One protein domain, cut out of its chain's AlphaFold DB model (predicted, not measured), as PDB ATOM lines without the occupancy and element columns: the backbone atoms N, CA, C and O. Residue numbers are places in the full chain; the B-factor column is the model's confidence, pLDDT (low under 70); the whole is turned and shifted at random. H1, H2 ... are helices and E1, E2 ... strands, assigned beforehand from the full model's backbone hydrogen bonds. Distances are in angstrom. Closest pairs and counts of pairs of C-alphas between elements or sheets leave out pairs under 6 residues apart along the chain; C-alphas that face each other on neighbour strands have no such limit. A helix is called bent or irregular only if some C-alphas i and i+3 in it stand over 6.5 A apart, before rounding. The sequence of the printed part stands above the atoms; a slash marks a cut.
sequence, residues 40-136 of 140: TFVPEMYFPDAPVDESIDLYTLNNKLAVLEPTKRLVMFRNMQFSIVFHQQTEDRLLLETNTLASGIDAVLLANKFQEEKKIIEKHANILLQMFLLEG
ATOM      1  N   THR A  40      35.802  -2.899  21.641       90.81
ATOM      2  CA  THR A  40      36.141  -1.568  21.114       90.81
ATOM      3  C   THR A  40      35.951  -1.456  19.610       90.81
ATOM      4  O   THR A  40      35.925  -0.357  19.070       90.81
ATOM      5  N   PHE A  41      35.759  -2.591  18.941       87.19
ATOM      6  CA  PHE A  41      35.612  -2.678  17.500       87.19
ATOM      7  C   PHE A  41      34.618  -3.774  17.120       87.19
ATOM      8  O   PHE A  41      34.523  -4.810  17.784       87.19
ATOM      9  N   VAL A  42      33.903  -3.545  16.019       86.69
ATOM     10  CA  VAL A  42      33.129  -4.566  15.311       86.69
ATOM     11  C   VAL A  42      33.518  -4.537  13.838       86.69
ATOM     12  O   VAL A  42      33.520  -3.453  13.256       86.69
ATOM     13  N   PRO A  43      33.799  -5.702  13.221       84.44
ATOM     14  CA  PRO A  43      34.116  -5.780  11.803       84.44
ATOM     15  C   PRO A  43      33.070  -5.098  10.918       84.44
ATOM     16  O   PRO A  43      31.866  -5.298  11.092       84.44
ATOM     17  N   GLU A  44      33.533  -4.359   9.912       80.62
ATOM     18  CA  GLU A  44      32.663  -3.607   8.999       80.62
ATOM     19  C   GLU A  44      31.669  -4.492   8.245       80.62
ATOM     20  O   GLU A  44      30.580  -4.037   7.911       80.62
ATOM     21  N   MET A  45      31.985  -5.778   8.051       85.94
ATOM     22  CA  MET A  45      31.080  -6.746   7.418       85.94
ATOM     23  C   MET A  45      29.717  -6.866   8.121       85.94
ATOM     24  O   MET A  45      28.750  -7.289   7.495       85.94
ATOM     25  N   TYR A  46      29.625  -6.509   9.409       83.75
ATOM     26  CA  TYR A  46      28.355  -6.486  10.139       83.75
ATOM     27  C   TYR A  46      27.519  -5.228   9.847       83.75
ATOM     28  O   TYR A  46      26.318  -5.226  10.107       83.75
ATOM     29  N   PHE A  47      28.134  -4.168   9.313       84.12
ATOM     30  CA  PHE A  47      27.514  -2.868   9.046       84.12
ATOM     31  C   PHE A  47      28.076  -2.219   7.763       84.12
ATOM     32  O   PHE A  47      28.634  -1.119   7.832       84.12
ATOM     33  N   PRO A  48      27.929  -2.867   6.592       82.44
ATOM     34  CA  PRO A  48      28.569  -2.423   5.350       82.44
ATOM     35  C   PRO A  48      28.087  -1.042   4.881       82.44
ATOM     36  O   PRO A  48      28.851  -0.292   4.284       82.44
ATOM     37  N   ASP A  49      26.844  -0.677   5.202       82.88
ATOM     38  CA  ASP A  49      26.226   0.583   4.767       82.88
ATOM     39  C   ASP A  49      26.499   1.766   5.713       82.88
ATOM     40  O   ASP A  49      25.974   2.863   5.517       82.88
ATOM     41  N   ALA A  50      27.271   1.556   6.782       84.06
ATOM     42  CA  ALA A  50      27.541   2.586   7.780       84.06
ATOM     43  C   ALA A  50      28.951   2.429   8.373       84.06
ATOM     44  O   ALA A  50      29.058   2.117   9.565       84.06
ATOM     45  N   PRO A  51      30.023   2.610   7.582       90.69
ATOM     46  CA  PRO A  51      31.395   2.515   8.074       90.69
ATOM     47  C   PRO A  51      31.670   3.548   9.173       90.69
ATOM     48  O   PRO A  51      31.005   4.586   9.259       90.69
ATOM     49  N   VAL A  52      32.634   3.236  10.041       93.50
ATOM     50  CA  VAL A  52      33.115   4.186  11.052       93.50
ATOM     51  C   VAL A  52      33.966   5.243  10.349       93.50
ATOM     52  O   VAL A  52      34.762   4.932   9.472       93.50
ATOM     53  N   ASP A  53      33.774   6.504  10.710       94.25
ATOM     54  CA  ASP A  53      34.457   7.632  10.106       94.25
ATOM     55  C   ASP A  53      35.924   7.722  10.546       94.25
ATOM     56  O   ASP A  53      36.258   7.812  11.733       94.25
ATOM     57  N   GLU A  54      36.797   7.777   9.545       90.44
ATOM     58  CA  GLU A  54      38.252   7.791   9.702       90.44
ATOM     59  C   GLU A  54      38.852   9.207   9.659       90.44
ATOM     60  O   GLU A  54      40.039   9.368   9.384       90.44
ATOM     61  N   SER A  55      38.060  10.266   9.886       91.44
ATOM     62  CA  SER A  55      38.594  11.637   9.849       91.44
ATOM     63  C   SER A  55      39.751  11.785  10.827       91.44
ATOM     64  O   SER A  55      39.624  11.448  12.005       91.44
ATOM     65  N   ILE A  56      40.883  12.279  10.338       86.94
ATOM     66  CA  ILE A  56      42.121  12.301  11.117       86.94
ATOM     67  C   ILE A  56      42.015  13.345  12.229       86.94
ATOM     68  O   ILE A  56      42.436  13.068  13.343       86.94
ATOM     69  N   ASP A  57      41.389  14.492  11.973       85.56
ATOM     70  CA  ASP A  57      41.259  15.618  12.902       85.56
ATOM     71  C   ASP A  57      39.846  16.237  12.894       85.56
ATOM     72  O   ASP A  57      38.968  15.840  12.120       85.56
ATOM     73  N   LEU A  58      39.621  17.207  13.791       86.00
ATOM     74  CA  LEU A  58      38.341  17.910  13.910       86.00
ATOM     75  C   LEU A  58      38.005  18.750  12.667       86.00
ATOM     76  O   LEU A  58      36.837  18.807  12.296       86.00
ATOM     77  N   TYR A  59      39.005  19.326  11.989       82.75
ATOM     78  CA  TYR A  59      38.811  20.088  10.748       82.75
ATOM     79  C   TYR A  59      38.192  19.216   9.649       82.75
ATOM     80  O   TYR A  59      37.146  19.539   9.084       82.75
ATOM     81  N   THR A  60      38.801  18.059   9.387       87.69
ATOM     82  CA  THR A  60      38.335  17.099   8.381       87.69
ATOM     83  C   THR A  60      36.946  16.573   8.726       87.69
ATOM     84  O   THR A  60      36.081  16.475   7.853       87.69
ATOM     85  N   LEU A  61      36.718  16.263  10.006       90.75
ATOM     86  CA  LEU A  61      35.420  15.813  10.492       90.75
ATOM     87  C   LEU A  61      34.351  16.891  10.278       90.75
ATOM     88  O   LEU A  61      33.286  16.599   9.741       90.75
ATOM     89  N   ASN A  62      34.640  18.141  10.625       87.06
ATOM     90  CA  ASN A  62      33.706  19.246  10.460       87.06
ATOM     91  C   ASN A  62      33.336  19.495   9.001       87.06
ATOM     92  O   ASN A  62      32.160  19.666   8.696       87.06
ATOM     93  N   ASN A  63      34.307  19.432   8.089       86.19
ATOM     94  CA  ASN A  63      34.035  19.573   6.660       86.19
ATOM     95  C   ASN A  63      33.084  18.487   6.146       86.19
ATOM     96  O   ASN A  63      32.203  18.781   5.341       86.19
ATOM     97  N   LYS A  64      33.206  17.247   6.640       91.19
ATOM     98  CA  LYS A  64      32.252  16.176   6.316       91.19
ATOM     99  C   LYS A  64      30.870  16.427   6.912       91.19
ATOM    100  O   LYS A  64      29.875  16.162   6.246       91.19
ATOM    101  N   LEU A  65      30.802  16.927   8.145       89.62
ATOM    102  CA  LEU A  65      29.537  17.246   8.811       89.62
ATOM    103  C   LEU A  65      28.805  18.409   8.129       89.62
ATOM    104  O   LEU A  65      27.590  18.347   7.981       89.62
ATOM    105  N   ALA A  66      29.533  19.421   7.651       85.75
ATOM    106  CA  ALA A  66      28.975  20.589   6.973       85.75
ATOM    107  C   ALA A  66      28.272  20.251   5.646       85.75
ATOM    108  O   ALA A  66      27.345  20.949   5.244       85.75
ATOM    109  N   VAL A  67      28.702  19.181   4.971       88.00
ATOM    110  CA  VAL A  67      28.113  18.705   3.705       88.00
ATOM    111  C   VAL A  67      27.286  17.429   3.874       88.00
ATOM    112  O   VAL A  67      26.904  16.803   2.884       88.00
ATOM    113  N   LEU A  68      27.025  17.008   5.116       89.00
ATOM    114  CA  LEU A  68      26.263  15.798   5.394       89.00
ATOM    115  C   LEU A  68      24.808  16.001   4.956       89.00
ATOM    116  O   LEU A  68      24.115  16.884   5.456       89.00
ATOM    117  N   GLU A  69      24.332  15.177   4.021       90.25
ATOM    118  CA  GLU A  69      22.968  15.315   3.505       90.25
ATOM    119  C   GLU A  69      21.918  15.053   4.602       90.25
ATOM    120  O   GLU A  69      22.139  14.228   5.500       90.25
ATOM    121  N   PRO A  70      20.724  15.668   4.509       88.88
ATOM    122  CA  PRO A  70      19.618  15.362   5.405       88.88
ATOM    123  C   PRO A  70      19.320  13.860   5.465       88.88
ATOM    124  O   PRO A  70      19.405  13.138   4.473       88.88
ATOM    125  N   THR A  71      18.933  13.388   6.646       89.81
ATOM    126  CA  THR A  71      18.708  11.986   7.040       89.81
ATOM    127  C   THR A  71      19.946  11.082   7.068       89.81
ATOM    128  O   THR A  71      19.841   9.921   7.480       89.81
ATOM    129  N   LYS A  72      21.130  11.572   6.670       91.88
ATOM    130  CA  LYS A  72      22.369  10.785   6.706       91.88
ATOM    131  C   LYS A  72      23.014  10.799   8.082       91.88
ATOM    132  O   LYS A  72      22.762  11.654   8.933       91.88
ATOM    133  N   ARG A  73      23.862   9.793   8.290       93.19
ATOM    134  CA  ARG A  73      24.588   9.569   9.534       93.19
ATOM    135  C   ARG A  73      26.069   9.412   9.251       93.19
ATOM    136  O   ARG A  73      26.440   8.758   8.282       93.19
ATOM    137  N   LEU A  74      26.883   9.952  10.143       94.81
ATOM    138  CA  LEU A  74      28.324   9.763  10.176       94.81
ATOM    139  C   LEU A  74      28.676   9.092  11.507       94.81
ATOM    140  O   LEU A  74      28.335   9.591  12.579       94.81
ATOM    141  N   VAL A  75      29.277   7.906  11.445       95.50
ATOM    142  CA  VAL A  75      29.487   7.057  12.625       95.50
ATOM    143  C   VAL A  75      30.857   7.327  13.217       95.50
ATOM    144  O   VAL A  75      31.859   7.033  12.592       95.50
ATOM    145  N   MET A  76      30.915   7.837  14.441       95.62
ATOM    146  CA  MET A  76      32.182   8.162  15.109       95.62
ATOM    147  C   MET A  76      32.791   6.973  15.841       95.62
ATOM    148  O   MET A  76      34.005   6.881  15.999       95.62
ATOM    149  N   PHE A  77      31.937   6.077  16.323       95.81
ATOM    150  CA  PHE A  77      32.338   4.883  17.047       95.81
ATOM    151  C   PHE A  77      31.257   3.815  16.917       95.81
ATOM    152  O   PHE A  77      30.062   4.130  16.930       95.81
ATOM    153  N   ARG A  78      31.676   2.549  16.863       94.31
ATOM    154  CA  ARG A  78      30.784   1.398  16.962       94.31
ATOM    155  C   ARG A  78      31.478   0.226  17.644       94.31
ATOM    156  O   ARG A  78      32.581  -0.151  17.261       94.31
ATOM    157  N   ASN A  79      30.767  -0.415  18.565       91.69
ATOM    158  CA  ASN A  79      31.115  -1.740  19.058       91.69
ATOM    159  C   ASN A  79      29.913  -2.699  18.995       91.69
ATOM    160  O   ASN A  79      28.956  -2.443  18.268       91.69
ATOM    161  N   MET A  80      29.965  -3.826  19.720       86.94
ATOM    162  CA  MET A  80      28.908  -4.845  19.671       86.94
ATOM    163  C   MET A  80      27.555  -4.352  20.194       86.94
ATOM    164  O   MET A  80      26.531  -4.921  19.827       86.94
ATOM    165  N   GLN A  81      27.538  -3.339  21.066       88.50
ATOM    166  CA  GLN A  81      26.339  -2.932  21.804       88.50
ATOM    167  C   GLN A  81      25.914  -1.493  21.536       88.50
ATOM    168  O   GLN A  81      24.723  -1.187  21.615       88.50
ATOM    169  N   PHE A  82      26.855  -0.611  21.206       92.25
ATOM    170  CA  PHE A  82      26.616   0.818  21.095       92.25
ATOM    171  C   PHE A  82      27.291   1.443  19.877       92.25
ATOM    172  O   PHE A  82      28.268   0.935  19.326       92.25
ATOM    173  N   SER A  83      26.774   2.604  19.486       93.88
ATOM    174  CA  SER A  83      27.442   3.507  18.552       93.88
ATOM    175  C   SER A  83      27.260   4.964  18.955       93.88
ATOM    176  O   SER A  83      26.270   5.318  19.599       93.88
ATOM    177  N   ILE A  84      28.225   5.793  18.562       95.81
ATOM    178  CA  ILE A  84      28.166   7.254  18.648       95.81
ATOM    179  C   ILE A  84      28.073   7.758  17.212       95.81
ATOM    180  O   ILE A  84      28.933   7.423  16.394       95.81
ATOM    181  N   VAL A  85      27.027   8.515  16.886       95.00
ATOM    182  CA  VAL A  85      26.768   8.963  15.514       95.00
ATOM    183  C   VAL A  85      26.401  10.434  15.469       95.00
ATOM    184  O   VAL A  85      25.620  10.916  16.284       95.00
ATOM    185  N   PHE A  86      26.920  11.129  14.469       94.25
ATOM    186  CA  PHE A  86      26.330  12.365  13.996       94.25
ATOM    187  C   PHE A  86      25.178  12.037  13.047       94.25
ATOM    188  O   PHE A  86      25.316  11.181  12.175       94.25
ATOM    189  N   HIS A  87      24.039  12.694  13.218       92.25
ATOM    190  CA  HIS A  87      22.835  12.487  12.424       92.25
ATOM    191  C   HIS A  87      22.282  13.836  11.974       92.25
ATOM    192  O   HIS A  87      21.798  14.623  12.791       92.25
ATOM    193  N   GLN A  88      22.341  14.089  10.667       89.88
ATOM    194  CA  GLN A  88      21.695  15.243  10.060       89.88
ATOM    195  C   GLN A  88      20.197  14.943   9.957       89.88
ATOM    196  O   GLN A  88      19.758  14.296   9.016       89.88
ATOM    197  N   GLN A  89      19.388  15.339  10.937       83.06
ATOM    198  CA  GLN A  89      17.948  15.054  10.921       83.06
ATOM    199  C   GLN A  89      17.214  15.863   9.844       83.06
ATOM    200  O   GLN A  89      16.319  15.348   9.178       83.06
ATOM    201  N   THR A  90      17.595  17.128   9.682       82.12
ATOM    202  CA  THR A  90      17.067  18.081   8.690       82.12
ATOM    203  C   THR A  90      18.207  18.965   8.197       82.12
ATOM    204  O   THR A  90      19.279  18.922   8.787       82.12
ATOM    205  N   GLU A  91      17.991  19.807   7.185       79.19
ATOM    206  CA  GLU A  91      19.016  20.738   6.669       79.19
ATOM    207  C   GLU A  91      19.687  21.572   7.775       79.19
ATOM    208  O   GLU A  91      20.908  21.648   7.812       79.19
ATOM    209  N   ASP A  92      18.925  22.058   8.759       77.69
ATOM    210  CA  ASP A  92      19.463  22.893   9.848       77.69
ATOM    211  C   ASP A  92      19.690  22.147  11.174       77.69
ATOM    212  O   ASP A  92      19.792  22.765  12.236       77.69
ATOM    213  N   ARG A  93      19.678  20.806  11.181       79.75
ATOM    214  CA  ARG A  93      19.707  20.052  12.444       79.75
ATOM    215  C   ARG A  93      20.633  18.850  12.397       79.75
ATOM    216  O   ARG A  93      20.215  17.748  12.046       79.75
ATOM    217  N   LEU A  94      21.843  19.063  12.901       85.69
ATOM    218  CA  LEU A  94      22.814  18.022  13.212       85.69
ATOM    219  C   LEU A  94      22.720  17.633  14.693       85.69
ATOM    220  O   LEU A  94      22.805  18.492  15.570       85.69
ATOM    221  N   LEU A  95      22.556  16.343  14.982       88.50
ATOM    222  CA  LEU A  95      22.567  15.808  16.344       88.50
ATOM    223  C   LEU A  95      23.727  14.842  16.547       88.50
ATOM    224  O   LEU A  95      24.056  14.077  15.647       88.50
ATOM    225  N   LEU A  96      24.280  14.827  17.759       91.94
ATOM    226  CA  LEU A  96      25.126  13.739  18.234       91.94
ATOM    227  C   LEU A  96      24.271  12.776  19.066       91.94
ATOM    228  O   LEU A  96      23.721  13.155  20.101       91.94
ATOM    229  N   GLU A  97      24.141  11.537  18.602       92.06
ATOM    230  CA  GLU A  97      23.281  10.509  19.185       92.06
ATOM    231  C   GLU A  97      24.120   9.321  19.682       92.06
ATOM    232  O   GLU A  97      25.097   8.909  19.048       92.06
ATOM    233  N   THR A  98      23.713   8.734  20.811       92.19
ATOM    234  CA  THR A  98      24.205   7.435  21.283       92.19
ATOM    235  C   THR A  98      23.129   6.382  21.042       92.19
ATOM    236  O   THR A  98      22.013   6.481  21.553       92.19
ATOM    237  N   ASN A  99      23.451   5.359  20.254       89.75
ATOM    238  CA  ASN A  99      22.494   4.324  19.870       89.75
ATOM    239  C   ASN A  99      22.852   2.991  20.514       89.75
ATOM    240  O   ASN A  99      24.016   2.598  20.507       89.75
ATOM    241  N   THR A 100      21.845   2.274  21.006       88.31
ATOM    242  CA  THR A 100      21.956   0.857  21.367       88.31
ATOM    243  C   THR A 100      21.681   0.005  20.130       88.31
ATOM    244  O   THR A 100      20.684   0.215  19.443       88.31
ATOM    245  N   LEU A 101      22.573  -0.938  19.837       84.31
ATOM    246  CA  LEU A 101      22.476  -1.845  18.689       84.31
ATOM    247  C   LEU A 101      21.709  -3.130  19.024       84.31
ATOM    248  O   LEU A 101      21.181  -3.783  18.127       84.31
ATOM    249  N   ALA A 102      21.597  -3.473  20.312       74.25
ATOM    250  CA  ALA A 102      20.660  -4.489  20.773       74.25
ATOM    251  C   ALA A 102      19.216  -4.018  20.525       74.25
ATOM    252  O   ALA A 102      18.860  -2.885  20.854       74.25
ATOM    253  N   SER A 103      18.372  -4.888  19.966       64.06
ATOM    254  CA  SER A 103      16.971  -4.581  19.655       64.06
ATOM    255  C   SER A 103      16.009  -5.567  20.324       64.06
ATOM    256  O   SER A 103      16.397  -6.654  20.747       64.06
ATOM    257  N   GLY A 104      14.738  -5.175  20.454       64.62
ATOM    258  CA  GLY A 104      13.679  -6.048  20.963       64.62
ATOM    259  C   GLY A 104      13.800  -6.403  22.452       64.62
ATOM    260  O   GLY A 104      14.202  -5.582  23.276       64.62
ATOM    261  N   ILE A 105      13.403  -7.628  22.802       59.84
ATOM    262  CA  ILE A 105      13.367  -8.132  24.188       59.84
ATOM    263  C   ILE A 105      14.779  -8.181  24.798       59.84
ATOM    264  O   ILE A 105      14.952  -7.891  25.984       59.84
ATOM    265  N   ASP A 106      15.791  -8.449  23.973       64.38
ATOM    266  CA  ASP A 106      17.194  -8.509  24.386       64.38
ATOM    267  C   ASP A 106      17.689  -7.158  24.910       64.38
ATOM    268  O   ASP A 106      18.404  -7.111  25.908       64.38
ATOM    269  N   ALA A 107      17.243  -6.043  24.325       66.44
ATOM    270  CA  ALA A 107      17.618  -4.709  24.794       66.44
ATOM    271  C   ALA A 107      17.133  -4.438  26.230       66.44
ATOM    272  O   ALA A 107      17.860  -3.848  27.028       66.44
ATOM    273  N   VAL A 108      15.925  -4.898  26.582       69.44
ATOM    274  CA  VAL A 108      15.346  -4.715  27.925       69.44
ATOM    275  C   VAL A 108      16.051  -5.605  28.948       69.44
ATOM    276  O   VAL A 108      16.390  -5.144  30.037       69.44
ATOM    277  N   LEU A 109      16.316  -6.863  28.590       67.62
ATOM    278  CA  LEU A 109      17.010  -7.818  29.462       67.62
ATOM    279  C   LEU A 109      18.472  -7.431  29.702       67.62
ATOM    280  O   LEU A 109      19.012  -7.654  30.787       67.62
ATOM    281  N   LEU A 110      19.114  -6.831  28.701       70.69
ATOM    282  CA  LEU A 110      20.525  -6.471  28.747       70.69
ATOM    283  C   LEU A 110      20.769  -5.026  29.208       70.69
ATOM    284  O   LEU A 110      21.916  -4.665  29.467       70.69
ATOM    285  N   ALA A 111      19.715  -4.222  29.396       71.81
ATOM    286  CA  ALA A 111      19.819  -2.822  29.815       71.81
ATOM    287  C   ALA A 111      20.641  -2.640  31.102       71.81
ATOM    288  O   ALA A 111      21.490  -1.753  31.176       71.81
ATOM    289  N   ASN A 112      20.435  -3.511  32.095       76.12
ATOM    290  CA  ASN A 112      21.200  -3.475  33.344       76.12
ATOM    291  C   ASN A 112      22.622  -4.024  33.170       76.12
ATOM    292  O   ASN A 112      23.550  -3.541  33.813       76.12
ATOM    293  N   LYS A 113      22.811  -5.011  32.282       82.12
ATOM    294  CA  LYS A 113      24.117  -5.634  32.021       82.12
ATOM    295  C   LYS A 113      25.091  -4.654  31.363       82.12
ATOM    296  O   LYS A 113      26.268  -4.651  31.700       82.12
ATOM    297  N   PHE A 114      24.593  -3.814  30.459       86.25
ATOM    298  CA  PHE A 114      25.398  -2.843  29.716       86.25
ATOM    299  C   PHE A 114      25.305  -1.422  30.277       86.25
ATOM    300  O   PHE A 114      25.702  -0.467  29.615       86.25
ATOM    301  N   GLN A 115      24.781  -1.245  31.492       89.12
ATOM    302  CA  GLN A 115      24.600   0.086  32.069       89.12
ATOM    303  C   GLN A 115      25.934   0.818  32.282       89.12
ATOM    304  O   GLN A 115      26.008   2.029  32.083       89.12
ATOM    305  N   GLU A 116      26.983   0.108  32.702       92.44
ATOM    306  CA  GLU A 116      28.311   0.703  32.890       92.44
ATOM    307  C   GLU A 116      28.955   1.071  31.548       92.44
ATOM    308  O   GLU A 116      29.411   2.202  31.389       92.44
ATOM    309  N   GLU A 117      28.884   0.184  30.555       93.75
ATOM    310  CA  GLU A 117      29.320   0.463  29.184       93.75
ATOM    311  C   GLU A 117      28.590   1.682  28.602       93.75
ATOM    312  O   GLU A 117      29.221   2.623  28.128       93.75
ATOM    313  N   LYS A 118      27.261   1.741  28.749       92.69
ATOM    314  CA  LYS A 118      26.445   2.883  28.325       92.69
ATOM    315  C   LYS A 118      26.925   4.199  28.941       92.69
ATOM    316  O   LYS A 118      27.005   5.197  28.233       92.69
ATOM    317  N   LYS A 119      27.274   4.216  30.233       95.00
ATOM    318  CA  LYS A 119      27.798   5.423  30.901       95.00
ATOM    319  C   LYS A 119      29.130   5.878  30.306       95.00
ATOM    320  O   LYS A 119      29.349   7.081  30.197       95.00
ATOM    321  N   ILE A 120      30.003   4.946  29.918       96.38
ATOM    322  CA  ILE A 120      31.263   5.263  29.229       96.38
ATOM    323  C   ILE A 120      30.956   5.893  27.866       96.38
ATOM    324  O   ILE A 120      31.465   6.971  27.562       96.38
ATOM    325  N   ILE A 121      30.061   5.284  27.085       96.12
ATOM    326  CA  ILE A 121      29.648   5.804  25.774       96.12
ATOM    327  C   ILE A 121      29.032   7.205  25.892       96.12
ATOM    328  O   ILE A 121      29.412   8.108  25.152       96.12
ATOM    329  N   GLU A 122      28.124   7.423  26.844       95.12
ATOM    330  CA  GLU A 122      27.496   8.729  27.080       95.12
ATOM    331  C   GLU A 122      28.503   9.784  27.557       95.12
ATOM    332  O   GLU A 122      28.450  10.930  27.107       95.12
ATOM    333  N   LYS A 123      29.451   9.416  28.431       96.81
ATOM    334  CA  LYS A 123      30.561  10.292  28.841       96.81
ATOM    335  C   LYS A 123      31.341  10.772  27.617       96.81
ATOM    336  O   LYS A 123      31.540  11.973  27.459       96.81
ATOM    337  N   HIS A 124      31.753   9.853  26.745       97.25
ATOM    338  CA  HIS A 124      32.566  10.184  25.573       97.25
ATOM    339  C   HIS A 124      31.783  10.911  24.483       97.25
ATOM    340  O   HIS A 124      32.331  11.827  23.876       97.25
ATOM    341  N   ALA A 125      30.501  10.604  24.281       95.12
ATOM    342  CA  ALA A 125      29.643  11.388  23.397       95.12
ATOM    343  C   ALA A 125      29.512  12.841  23.885       95.12
ATOM    344  O   ALA A 125      29.648  13.772  23.098       95.12
ATOM    345  N   ASN A 126      29.335  13.057  25.192       92.94
ATOM    346  CA  ASN A 126      29.298  14.409  25.746       92.94
ATOM    347  C   ASN A 126      30.629  15.150  25.561       92.94
ATOM    348  O   ASN A 126      30.608  16.321  25.205       92.94
ATOM    349  N   ILE A 127      31.772  14.485  25.767       92.25
ATOM    350  CA  ILE A 127      33.092  15.088  25.520       92.25
ATOM    351  C   ILE A 127      33.225  15.503  24.052       92.25
ATOM    352  O   ILE A 127      33.609  16.640  23.788       92.25
ATOM    353  N   LEU A 128      32.860  14.623  23.114       92.44
ATOM    354  CA  LEU A 128      32.896  14.937  21.686       92.44
ATOM    355  C   LEU A 128      32.012  16.144  21.372       92.44
ATOM    356  O   LEU A 128      32.480  17.077  20.736       92.44
ATOM    357  N   LEU A 129      30.778  16.186  21.885       88.56
ATOM    358  CA  LEU A 129      29.890  17.341  21.718       88.56
ATOM    359  C   LEU A 129      30.529  18.643  22.221       88.56
ATOM    360  O   LEU A 129      30.417  19.669  21.559       88.56
ATOM    361  N   GLN A 130      31.203  18.616  23.376       85.62
ATOM    362  CA  GLN A 130      31.862  19.804  23.926       85.62
ATOM    363  C   GLN A 130      32.998  20.316  23.035       85.62
ATOM    364  O   GLN A 130      33.172  21.527  22.956       85.62
ATOM    365  N   MET A 131      33.719  19.444  22.320       85.56
ATOM    366  CA  MET A 131      34.740  19.884  21.354       85.56
ATOM    367  C   MET A 131      34.139  20.786  20.272       85.56
ATOM    368  O   MET A 131      34.760  21.762  19.875       85.56
ATOM    369  N   PHE A 132      32.900  20.507  19.862       75.31
ATOM    370  CA  PHE A 132      32.198  21.308  18.862       75.31
ATOM    371  C   PHE A 132      31.495  22.551  19.433       75.31
ATOM    372  O   PHE A 132      31.178  23.479  18.698       75.31
ATOM    373  N   LEU A 133      31.222  22.585  20.739       71.44
ATOM    374  CA  LEU A 133      30.596  23.742  21.391       71.44
ATOM    375  C   LEU A 133      31.618  24.780  21.869       71.44
ATOM    376  O   LEU A 133      31.286  25.958  21.948       71.44
ATOM    377  N   LEU A 134      32.836  24.354  22.213       56.50
ATOM    378  CA  LEU A 134      33.885  25.237  22.729       56.50
ATOM    379  C   LEU A 134      34.558  26.059  21.624       56.50
ATOM    380  O   LEU A 134      34.832  27.231  21.847       56.50
ATOM    381  N   GLU A 135      34.750  25.497  20.430       51.47
ATOM    382  CA  GLU A 135      35.343  26.234  19.302       51.47
ATOM    383  C   GLU A 135      34.374  27.236  18.641       51.47
ATOM    384  O   GLU A 135      34.790  28.068  17.845       51.47
ATOM    385  N   GLY A 136      33.081  27.202  18.987       43.25
ATOM    386  CA  GLY A 136      32.074  28.146  18.483       43.25
ATOM    387  C   GLY A 136      31.883  29.393  19.351       43.25
ATOM    388  O   GLY A 136      31.046  30.228  19.022       43.25
TER     389      GLY A 136
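This is residues 40 to 136 of the 140 residues of an uncharacterized protein of Enterococcus faecalis (UniProt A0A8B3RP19). A bent, twisted sheet of three strands, E1, E2 and E3, has one long helix, H3, lying over E2 and E3. The short helix H1 sits at one end of the sheet, and H2 lies beyond the other end, where the backbone turns from E3 back into H3. Residues 40 to 57, with no named element, loop past the E1 edge. The 97 printed residues include three named helices and three named strands, in the order H1 E1 E2 E3 H2 H3; the sheet runs E1 E2 E3, all antiparallel, and the class is mixed. The whole is compact, with a radius of gyration of the C-alphas of 14.1 A and spans of 39 by 29 by 26 A.

H1 is residues 58 to 66, its first C-alpha at (38.341, 17.910, 13.910). E1 is residues 73 to 78, E2 is 82 to 90, 23.3 A long, and E3 is 93 to 100, 21.3 A long. H2 is residues 104 to 110. H3, residues 115 to 134, is 28.4 A long and ends at C-alpha 134 (33.885, 25.237, 22.729).

The strands form a meander, each the antiparallel neighbour of the one before, in two hairpins. N 74 and O 86 are 2.8 A apart, and N 85 and O 97 2.9 A, within hydrogen-bond range. E2 bends by 50 degrees at residue 86. H3 is on the sheet at a height of 9.6 A, slantwise to the strands at 34 degrees to E2 on the local plane; the closest C-alphas of E2 and H3, Ile 84 and Ala 125, are 6.5 A apart. H1 is on the sheet over E2, height 10.1 A; its closest C-alpha pair with E1, Leu 65 and Leu 74, is 7.7 A apart. H2 is not on the sheet, and H2 and H3 are apart. Each O i to N i+4 pair is within hydrogen-bond range in H1, against 2 of 3 in H2 and 15 of 16 in H3.

The C-alphas of Ile 105 and Gly 136, the two farthest apart, are 41.2 A apart. The printed part has no cut, and no link between named elements is long. Residues 103 to 109 and 134 to 136 have pLDDT under 70.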